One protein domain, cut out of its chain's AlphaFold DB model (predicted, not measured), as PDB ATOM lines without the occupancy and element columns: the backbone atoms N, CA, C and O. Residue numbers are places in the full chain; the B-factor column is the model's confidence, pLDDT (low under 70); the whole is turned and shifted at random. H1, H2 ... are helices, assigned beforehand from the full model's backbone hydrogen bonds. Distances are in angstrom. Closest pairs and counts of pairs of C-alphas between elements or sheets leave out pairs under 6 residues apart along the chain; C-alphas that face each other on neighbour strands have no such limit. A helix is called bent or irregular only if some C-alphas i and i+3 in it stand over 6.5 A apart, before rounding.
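What this domain is: This is residues 70 to 130 of the 130 residues of an uncharacterized protein of Spirochaetes bacterium RIFOXYC1_FULL_54_7 (UniProt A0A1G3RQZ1). Two long helices, H1 and H3, make an open V: H1 runs toward the closed end, the chain turns there through a short link and the small helix H2, and H3 folds back away from that end. The two arms stay apart, with an empty gap between them, and a tail of residues 126 to 130 carries on past H3. The printed part has 61 residues with three named helices, in the order H1, H2, H3, and no named strand; the class is all helix. The whole is only just loose, close to extended, with a radius of gyration of the C-alphas of 15.5 A, and its outline is flat, spanning 49 by 28 by 13 A.

How they stand to each other: The longest helix, H1, residues 70 to 93, touches no helix. It is close to H2, residues 100 to 103, but not clearly touching, with 2 pairs of C-alphas within 8 A; the closest C-alphas of the two are those of Leu 91 and Gly 100, 7.6 A apart. H2 and H3, residues 105 to 125, only just touch, and touch only at the corner by their link, with 3 pairs of C-alphas within 8 A. The closest C-alphas of this pair are those of Phe 101 and Ser 107, 5.8 A apart, and H3 touches H2 with residues 107 to 108 alone. H1 and H3 are apart. Residues 70 to 87 of H1 stand free, and so do residues 112 to 130, of which 112 to 125 belong to H3. In H1 every O i to N i+4 pair is within hydrogen-bond range; in H3 15 of 17 are, and H2, with 4 residues, is too short for such a pair.

Where its parts are: H1 is 35.0 A long from its first C-alpha, Ser 70 at (22.082, 19.901, 119.785), to its last, Ile 93 at (34.816, 48.879, 134.785). H2 goes from Gly 100 to Thr 103. H3 is 30.7 A long from Pro 105 to Lys 125, whose C-alpha stands at (9.237, 36.055, 111.154). H3 is neither bent nor irregular, but only just: C-alphas 118 and 121 are 6.4 A apart.

The domain as a whole: The two C-alphas farthest apart are those of Asn 95 and Ala 130, 49.9 A. The C-alphas of Ser 70 and Ala 130, the first and last printed residues, are 28.9 A apart; residue 130 is also the chain's last. The printed part has no cut. The link from H1 to H2, of 6 residues, is short, and the link from H2 to H3, of 1 residue, is tight. Mean pLDDT of the printed part is 71.8. The model's confidence is low, under 70, in residues 94 to 108 and 122 to 130.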
ATOM      1  N   SER A  70      21.136  19.912 118.657       76.19
ATOM      2  CA  SER A  70      22.082  19.901 119.785       76.19
ATOM      3  C   SER A  70      23.207  20.927 119.606       76.19
ATOM      4  O   SER A  70      23.698  21.497 120.578       76.19
ATOM      5  N   SER A  71      23.573  21.231 118.359       80.62
ATOM      6  CA  SER A  71      24.564  22.255 118.024       80.62
ATOM      7  C   SER A  71      24.139  23.664 118.453       80.62
ATOM      8  O   SER A  71      24.970  24.427 118.938       80.62
ATOM      9  N   ALA A  72      22.857  24.016 118.315       82.50
ATOM     10  CA  ALA A  72      22.354  25.338 118.693       82.50
ATOM     11  C   ALA A  72      22.387  25.541 120.214       82.50
ATOM     12  O   ALA A  72      22.701  26.633 120.685       82.50
ATOM     13  N   PHE A  73      22.122  24.477 120.977       84.12
ATOM     14  CA  PHE A  73      22.218  24.504 122.434       84.12
ATOM     15  C   PHE A  73      23.652  24.766 122.904       84.12
ATOM     16  O   PHE A  73      23.880  25.663 123.713       84.12
ATOM     17  N   ILE A  74      24.622  24.040 122.340       86.56
ATOM     18  CA  ILE A  74      26.046  24.233 122.645       86.56
ATOM     19  C   ILE A  74      26.479  25.663 122.302       86.56
ATOM     20  O   ILE A  74      27.136  26.319 123.109       86.56
ATOM     21  N   LEU A  75      26.073  26.172 121.135       88.06
ATOM     22  CA  LEU A  75      26.390  27.536 120.719       88.06
ATOM     23  C   LEU A  75      25.802  28.573 121.690       88.06
ATOM     24  O   LEU A  75      26.502  29.504 122.080       88.06
ATOM     25  N   GLY A  76      24.552  28.386 122.119       87.38
ATOM     26  CA  GLY A  76      23.908  29.230 123.127       87.38
ATOM     27  C   GLY A  76      24.626  29.203 124.478       87.38
ATOM     28  O   GLY A  76      24.816  30.257 125.078       87.38
ATOM     29  N   LEU A  77      25.089  28.030 124.924       88.50
ATOM     30  CA  LEU A  77      25.877  27.873 126.152       88.50
ATOM     31  C   LEU A  77      27.204  28.641 126.089       88.50
ATOM     32  O   LEU A  77      27.547  29.370 127.020       88.50
ATOM     33  N   ILE A  78      27.929  28.520 124.974       91.38
ATOM     34  CA  ILE A  78      29.201  29.224 124.762       91.38
ATOM     35  C   ILE A  78      28.969  30.741 124.718       91.38
ATOM     36  O   ILE A  78      29.630  31.495 125.437       91.38
ATOM     37  N   LEU A  79      28.001  31.190 123.911       87.94
ATOM     38  CA  LEU A  79      27.640  32.606 123.780       87.94
ATOM     39  C   LEU A  79      27.175  33.197 125.114       87.94
ATOM     40  O   LEU A  79      27.556  34.319 125.440       87.94
ATOM     41  N   GLY A  80      26.402  32.445 125.897       89.12
ATOM     42  CA  GLY A  80      25.956  32.840 127.231       89.12
ATOM     43  C   GLY A  80      27.127  33.131 128.167       89.12
ATOM     44  O   GLY A  80      27.182  34.208 128.759       89.12
ATOM     45  N   GLY A  81      28.119  32.238 128.229       90.44
ATOM     46  CA  GLY A  81      29.326  32.459 129.034       90.44
ATOM     47  C   GLY A  81      30.143  33.672 128.572       90.44
ATOM     48  O   GLY A  81      30.671  34.432 129.387       90.44
ATOM     49  N   MET A  82      30.226  33.909 127.260       88.38
ATOM     50  CA  MET A  82      30.866  35.114 126.718       88.38
ATOM     51  C   MET A  82      30.090  36.392 127.062       88.38
ATOM     52  O   MET A  82      30.704  37.411 127.393       88.38
ATOM     53  N   ALA A  83      28.759  36.338 127.011       84.94
ATOM     54  CA  ALA A  83      27.878  37.447 127.350       84.94
ATOM     55  C   ALA A  83      27.978  37.800 128.839       84.94
ATOM     56  O   ALA A  83      28.195  38.965 129.165       84.94
ATOM     57  N   GLU A  84      27.927  36.811 129.736       87.44
ATOM     58  CA  GLU A  84      28.081  37.033 131.177       87.44
ATOM     59  C   GLU A  84      29.458  37.611 131.514       87.44
ATOM     60  O   GLU A  84      29.563  38.578 132.268       87.44
ATOM     61  N   ASN A  85      30.525  37.084 130.908       86.50
ATOM     62  CA  ASN A  85      31.868  37.622 131.104       86.50
ATOM     63  C   ASN A  85      31.988  39.065 130.607       86.50
ATOM     64  O   ASN A  85      32.634  39.890 131.251       86.50
ATOM     65  N   SER A  86      31.373  39.385 129.471       82.00
ATOM     66  CA  SER A  86      31.369  40.747 128.928       82.00
ATOM     67  C   SER A  86      30.563  41.695 129.816       82.00
ATOM     68  O   SER A  86      31.030  42.792 130.116       82.00
ATOM     69  N   LEU A  87      29.406  41.252 130.313       78.94
ATOM     70  CA  LEU A  87      28.576  42.001 131.255       78.94
ATOM     71  C   LEU A  87      29.323  42.259 132.569       78.94
ATOM     72  O   LEU A  87      29.405  43.399 133.020       78.94
ATOM     73  N   ARG A  88      29.941  41.224 133.147       82.00
ATOM     74  CA  ARG A  88      30.747  41.324 134.369       82.00
ATOM     75  C   ARG A  88      31.911  42.296 134.193       82.00
ATOM     76  O   ARG A  88      32.110  43.154 135.046       82.00
ATOM     77  N   LYS A  89      32.646  42.212 133.078       78.25
ATOM     78  CA  LYS A  89      33.737  43.151 132.755       78.25
ATOM     79  C   LYS A  89      33.238  44.594 132.699       78.25
ATOM     80  O   LYS A  89      33.860  45.464 133.296       78.25
ATOM     81  N   GLN A  90      32.110  44.843 132.032       73.88
ATOM     82  CA  GLN A  90      31.521  46.184 131.957       73.88
ATOM     83  C   GLN A  90      31.081  46.702 133.333       73.88
ATOM     84  O   GLN A  90      31.344  47.857 133.658       73.88
ATOM     85  N   LEU A  91      30.479  45.856 134.176       73.88
ATOM     86  CA  LEU A  91      30.055  46.231 135.532       73.88
ATOM     87  C   LEU A  91      31.236  46.532 136.468       73.88
ATOM     88  O   LEU A  91      31.160  47.463 137.271       73.88
ATOM     89  N   VAL A  92      32.338  45.786 136.339       75.44
ATOM     90  CA  VAL A  92      33.582  46.033 137.086       75.44
ATOM     91  C   VAL A  92      34.232  47.345 136.641       75.44
ATOM     92  O   VAL A  92      34.616  48.150 137.483       75.44
ATOM     93  N   ILE A  93      34.294  47.611 135.331       71.31
ATOM     94  CA  ILE A  93      34.816  48.879 134.785       71.31
ATOM     95  C   ILE A  93      33.916  50.068 135.179       71.31
ATOM     96  O   ILE A  93      34.404  51.179 135.379       71.31
ATOM     97  N   GLY A  94      32.606  49.844 135.319       67.50
ATOM     98  CA  GLY A  94      31.608  50.847 135.704       67.50
ATOM     99  C   GLY A  94      31.487  51.138 137.207       67.50
ATOM    100  O   GLY A  94      30.525  51.809 137.595       67.50
ATOM    101  N   ASN A  95      32.405  50.638 138.052       62.47
ATOM    102  CA  ASN A  95      32.370  50.774 139.520       62.47
ATOM    103  C   ASN A  95      31.005  50.397 140.133       62.47
ATOM    104  O   ASN A  95      30.480  51.095 140.998       62.47
ATOM    105  N   GLY A  96      30.376  49.322 139.643       61.41
ATOM    106  CA  GLY A  96      29.100  48.834 140.182       61.41
ATOM    107  C   GLY A  96      27.873  49.709 139.887       61.41
ATOM    108  O   GLY A  96      26.769  49.350 140.297       61.41
ATOM    109  N   SER A  97      28.011  50.819 139.151       58.94
ATOM    110  CA  SER A  97      26.859  51.621 138.737       58.94
ATOM    111  C   SER A  97      26.284  51.106 137.411       58.94
ATOM    112  O   SER A  97      26.949  51.091 136.374       58.94
ATOM    113  N   TRP A  98      24.998  50.746 137.413       57.69
ATOM    114  CA  TRP A  98      24.226  50.484 136.188       57.69
ATOM    115  C   TRP A  98      24.166  51.729 135.275       57.69
ATOM    116  O   TRP A  98      23.937  51.621 134.073       57.69
ATOM    117  N   ALA A  99      24.464  52.911 135.832       54.59
ATOM    118  CA  ALA A  99      24.614  54.178 135.123       54.59
ATOM    119  C   ALA A  99      25.867  54.251 134.222       54.59
ATOM    120  O   ALA A  99      25.934  55.121 133.352       54.59
ATOM    121  N   GLY A 100      26.830  53.327 134.358       58.28
ATOM    122  CA  GLY A 100      27.981  53.190 133.452       58.28
ATOM    123  C   GLY A 100      27.590  52.918 131.990       58.28
ATOM    124  O   GLY A 100      28.282  53.337 131.061       58.28
ATOM    125  N   PHE A 101      26.437  52.275 131.775       57.53
ATOM    126  CA  PHE A 101      25.879  52.031 130.441       57.53
ATOM    127  C   PHE A 101      25.296  53.294 129.793       57.53
ATOM    128  O   PHE A 101      25.299  53.403 128.569       57.53
ATOM    129  N   VAL A 102      24.830  54.252 130.603       56.59
ATOM    130  CA  VAL A 102      24.201  55.501 130.141       56.59
ATOM    131  C   VAL A 102      25.229  56.623 129.981       56.59
ATOM    132  O   VAL A 102      25.140  57.420 129.052       56.59
ATOM    133  N   THR A 103      26.249  56.660 130.840       58.22
ATOM    134  CA  THR A 103      27.317  57.677 130.798       58.22
ATOM    135  C   THR A 103      28.261  57.525 129.604       58.22
ATOM    136  O   THR A 103      28.888  58.503 129.201       58.22
ATOM    137  N   ARG A 104      28.353  56.332 128.994       64.12
ATOM    138  CA  ARG A 104      29.112  56.114 127.752       64.12
ATOM    139  C   ARG A 104      28.167  56.023 126.543       64.12
ATOM    140  O   ARG A 104      27.604  54.952 126.312       64.12
ATOM    141  N   PRO A 105      28.053  57.077 125.708       61.00
ATOM    142  CA  PRO A 105      27.109  57.123 124.582       61.00
ATOM    143  C   PRO A 105      27.318  55.997 123.557       61.00
ATOM    144  O   PRO A 105      26.365  55.538 122.931       61.00
ATOM    145  N   LEU A 106      28.546  55.478 123.437       65.81
ATOM    146  CA  LEU A 106      28.862  54.350 122.557       65.81
ATOM    147  C   LEU A 106      28.241  53.024 123.039       65.81
ATOM    148  O   LEU A 106      27.800  52.218 122.227       65.81
ATOM    149  N   SER A 107      28.188  52.805 124.358       67.81
ATOM    150  CA  SER A 107      27.617  51.585 124.947       67.81
ATOM    151  C   SER A 107      26.100  51.560 124.756       67.81
ATOM    152  O   SER A 107      25.541  50.547 124.343       67.81
ATOM    153  N   LEU A 108      25.451  52.712 124.954       69.94
ATOM    154  CA  LEU A 108      24.020  52.896 124.721       69.94
ATOM    155  C   LEU A 108      23.664  52.663 123.241       69.94
ATOM    156  O   LEU A 108      22.734  51.915 122.952       69.94
ATOM    157  N   ALA A 109      24.448  53.209 122.303       73.38
ATOM    158  CA  ALA A 109      24.238  52.992 120.870       73.38
ATOM    159  C   ALA A 109      24.334  51.505 120.475       73.38
ATOM    160  O   ALA A 109      23.470  51.003 119.756       73.38
ATOM    161  N   ILE A 110      25.338  50.780 120.978       73.06
ATOM    162  CA  ILE A 110      25.507  49.343 120.706       73.06
ATOM    163  C   ILE A 110      24.374  48.523 121.337       73.06
ATOM    164  O   ILE A 110      23.886  47.584 120.712       73.06
ATOM    165  N   LEU A 111      23.914  48.880 122.538       75.94
ATOM    166  CA  LEU A 111      22.818  48.187 123.224       75.94
ATOM    167  C   LEU A 111      21.485  48.388 122.487       75.94
ATOM    168  O   LEU A 111      20.749  47.427 122.265       75.94
ATOM    169  N   VAL A 112      21.210  49.610 122.022       78.62
ATOM    170  CA  VAL A 112      20.041  49.913 121.183       78.62
ATOM    171  C   VAL A 112      20.117  49.170 119.848       78.62
ATOM    172  O   VAL A 112      19.134  48.555 119.445       78.62
ATOM    173  N   LEU A 113      21.279  49.148 119.187       77.25
ATOM    174  CA  LEU A 113      21.474  48.385 117.949       77.25
ATOM    175  C   LEU A 113      21.313  46.874 118.160       77.25
ATOM    176  O   LEU A 113      20.712  46.208 117.320       77.25
ATOM    177  N   ALA A 114      21.794  46.328 119.277       78.94
ATOM    178  CA  ALA A 114      21.619  44.920 119.626       78.94
ATOM    179  C   ALA A 114      20.142  44.578 119.882       78.94
ATOM    180  O   ALA A 114      19.654  43.563 119.386       78.94
ATOM    181  N   LEU A 115      19.413  45.445 120.595       80.81
ATOM    182  CA  LEU A 115      17.966  45.314 120.787       80.81
ATOM    183  C   LEU A 115      17.226  45.351 119.448       80.81
ATOM    184  O   LEU A 115      16.426  44.458 119.172       80.81
ATOM    185  N   LEU A 116      17.530  46.329 118.593       79.88
ATOM    186  CA  LEU A 116      16.943  46.436 117.258       79.88
ATOM    187  C   LEU A 116      17.255  45.201 116.406       79.88
ATOM    188  O   LEU A 116      16.349  44.658 115.785       79.88
ATOM    189  N   GLY A 117      18.494  44.709 116.423       78.12
ATOM    190  CA  GLY A 117      18.907  43.504 115.702       78.12
ATOM    191  C   GLY A 117      18.261  42.217 116.224       78.12
ATOM    192  O   GLY A 117      17.989  41.318 115.435       78.12
ATOM    193  N   PHE A 118      17.962  42.131 117.522       77.56
ATOM    194  CA  PHE A 118      17.227  41.009 118.115       77.56
ATOM    195  C   PHE A 118      15.719  41.070 117.810       77.56
ATOM    196  O   PHE A 118      15.088  40.044 117.550       77.56
ATOM    197  N   LEU A 119      15.141  42.274 117.787       77.62
ATOM    198  CA  LEU A 119      13.730  42.517 117.457       77.62
ATOM    199  C   LEU A 119      13.450  42.416 115.948       77.62
ATOM    200  O   LEU A 119      12.359  42.002 115.554       77.62
ATOM    201  N   TYR A 120      14.430  42.727 115.100       74.31
ATOM    202  CA  TYR A 120      14.327  42.657 113.641       74.31
ATOM    203  C   TYR A 120      13.839  41.285 113.121       74.31
ATOM    204  O   TYR A 120      12.835  41.245 112.404       74.31
ATOM    205  N   PRO A 121      14.428  40.134 113.511       70.12
ATOM    206  CA  PRO A 121      13.946  38.822 113.085       70.12
ATOM    207  C   PRO A 121      12.604  38.428 113.721       70.12
ATOM    208  O   PRO A 121      11.876  37.636 113.123       70.12
ATOM    209  N   LEU A 122      12.234  38.974 114.888       67.56
ATOM    210  CA  LEU A 122      10.920  38.745 115.509       67.56
ATOM    211  C   LEU A 122       9.792  39.416 114.712       67.56
ATOM    212  O   LEU A 122       8.752  38.793 114.488       67.56
ATOM    213  N   PHE A 123      10.017  40.633 114.209       61.72
ATOM    214  CA  PHE A 123       9.065  41.319 113.331       61.72
ATOM    215  C   PHE A 123       9.025  40.712 111.918       61.72
ATOM    216  O   PHE A 123       7.942  40.558 111.355       61.72
ATOM    217  N   MET A 124      10.163  40.276 111.364       57.62
ATOM    218  CA  MET A 124      10.204  39.646 110.033       57.62
ATOM    219  C   MET A 124       9.633  38.217 110.006       57.62
ATOM    220  O   MET A 124       9.022  37.818 109.013       57.62
ATOM    221  N   LYS A 125       9.770  37.432 111.087       51.00
ATOM    222  CA  LYS A 125       9.237  36.055 111.154       51.00
ATOM    223  C   LYS A 125       7.703  36.005 111.194       51.00
ATOM    224  O   LYS A 125       7.131  34.975 110.841       51.00
ATOM    225  N   LYS A 126       7.029  37.110 111.540       51.44
ATOM    226  CA  LYS A 126       5.566  37.232 111.432       51.44
ATOM    227  C   LYS A 126       5.077  37.247 109.970       51.44
ATOM    228  O   LYS A 126       3.965  36.800 109.723       51.44
ATOM    229  N   ASN A 127       5.918  37.639 109.006       51.06
ATOM    230  CA  ASN A 127       5.543  37.763 107.587       51.06
ATOM    231  C   ASN A 127       5.990  36.588 106.694       51.06
ATOM    232  O   ASN A 127       5.882  36.679 105.478       51.06
ATOM    233  N   ARG A 128       6.490  35.479 107.262       47.03
ATOM    234  CA  ARG A 128       6.962  34.304 106.492       47.03
ATOM    235  C   ARG A 128       6.159  33.023 106.772       47.03
ATOM    236  O   ARG A 128       6.691  31.918 106.683       47.03
ATOM    237  N   LYS A 129       4.889  33.198 107.153       41.94
ATOM    238  CA  LYS A 129       3.831  32.169 107.211       41.94
ATOM    239  C   LYS A 129       2.584  32.623 106.421       41.94
ATOM    240  O   LYS A 129       1.470  32.504 106.921       41.94
ATOM    241  N   ALA A 130       2.787  33.184 105.234       38.38
ATOM    242  CA  ALA A 130       1.745  33.359 104.226       38.38
ATOM    243  C   ALA A 130       2.263  32.758 102.921       38.38
ATOM    244  O   ALA A 130       3.457  33.007 102.627       38.38
TER     245      ALA A 130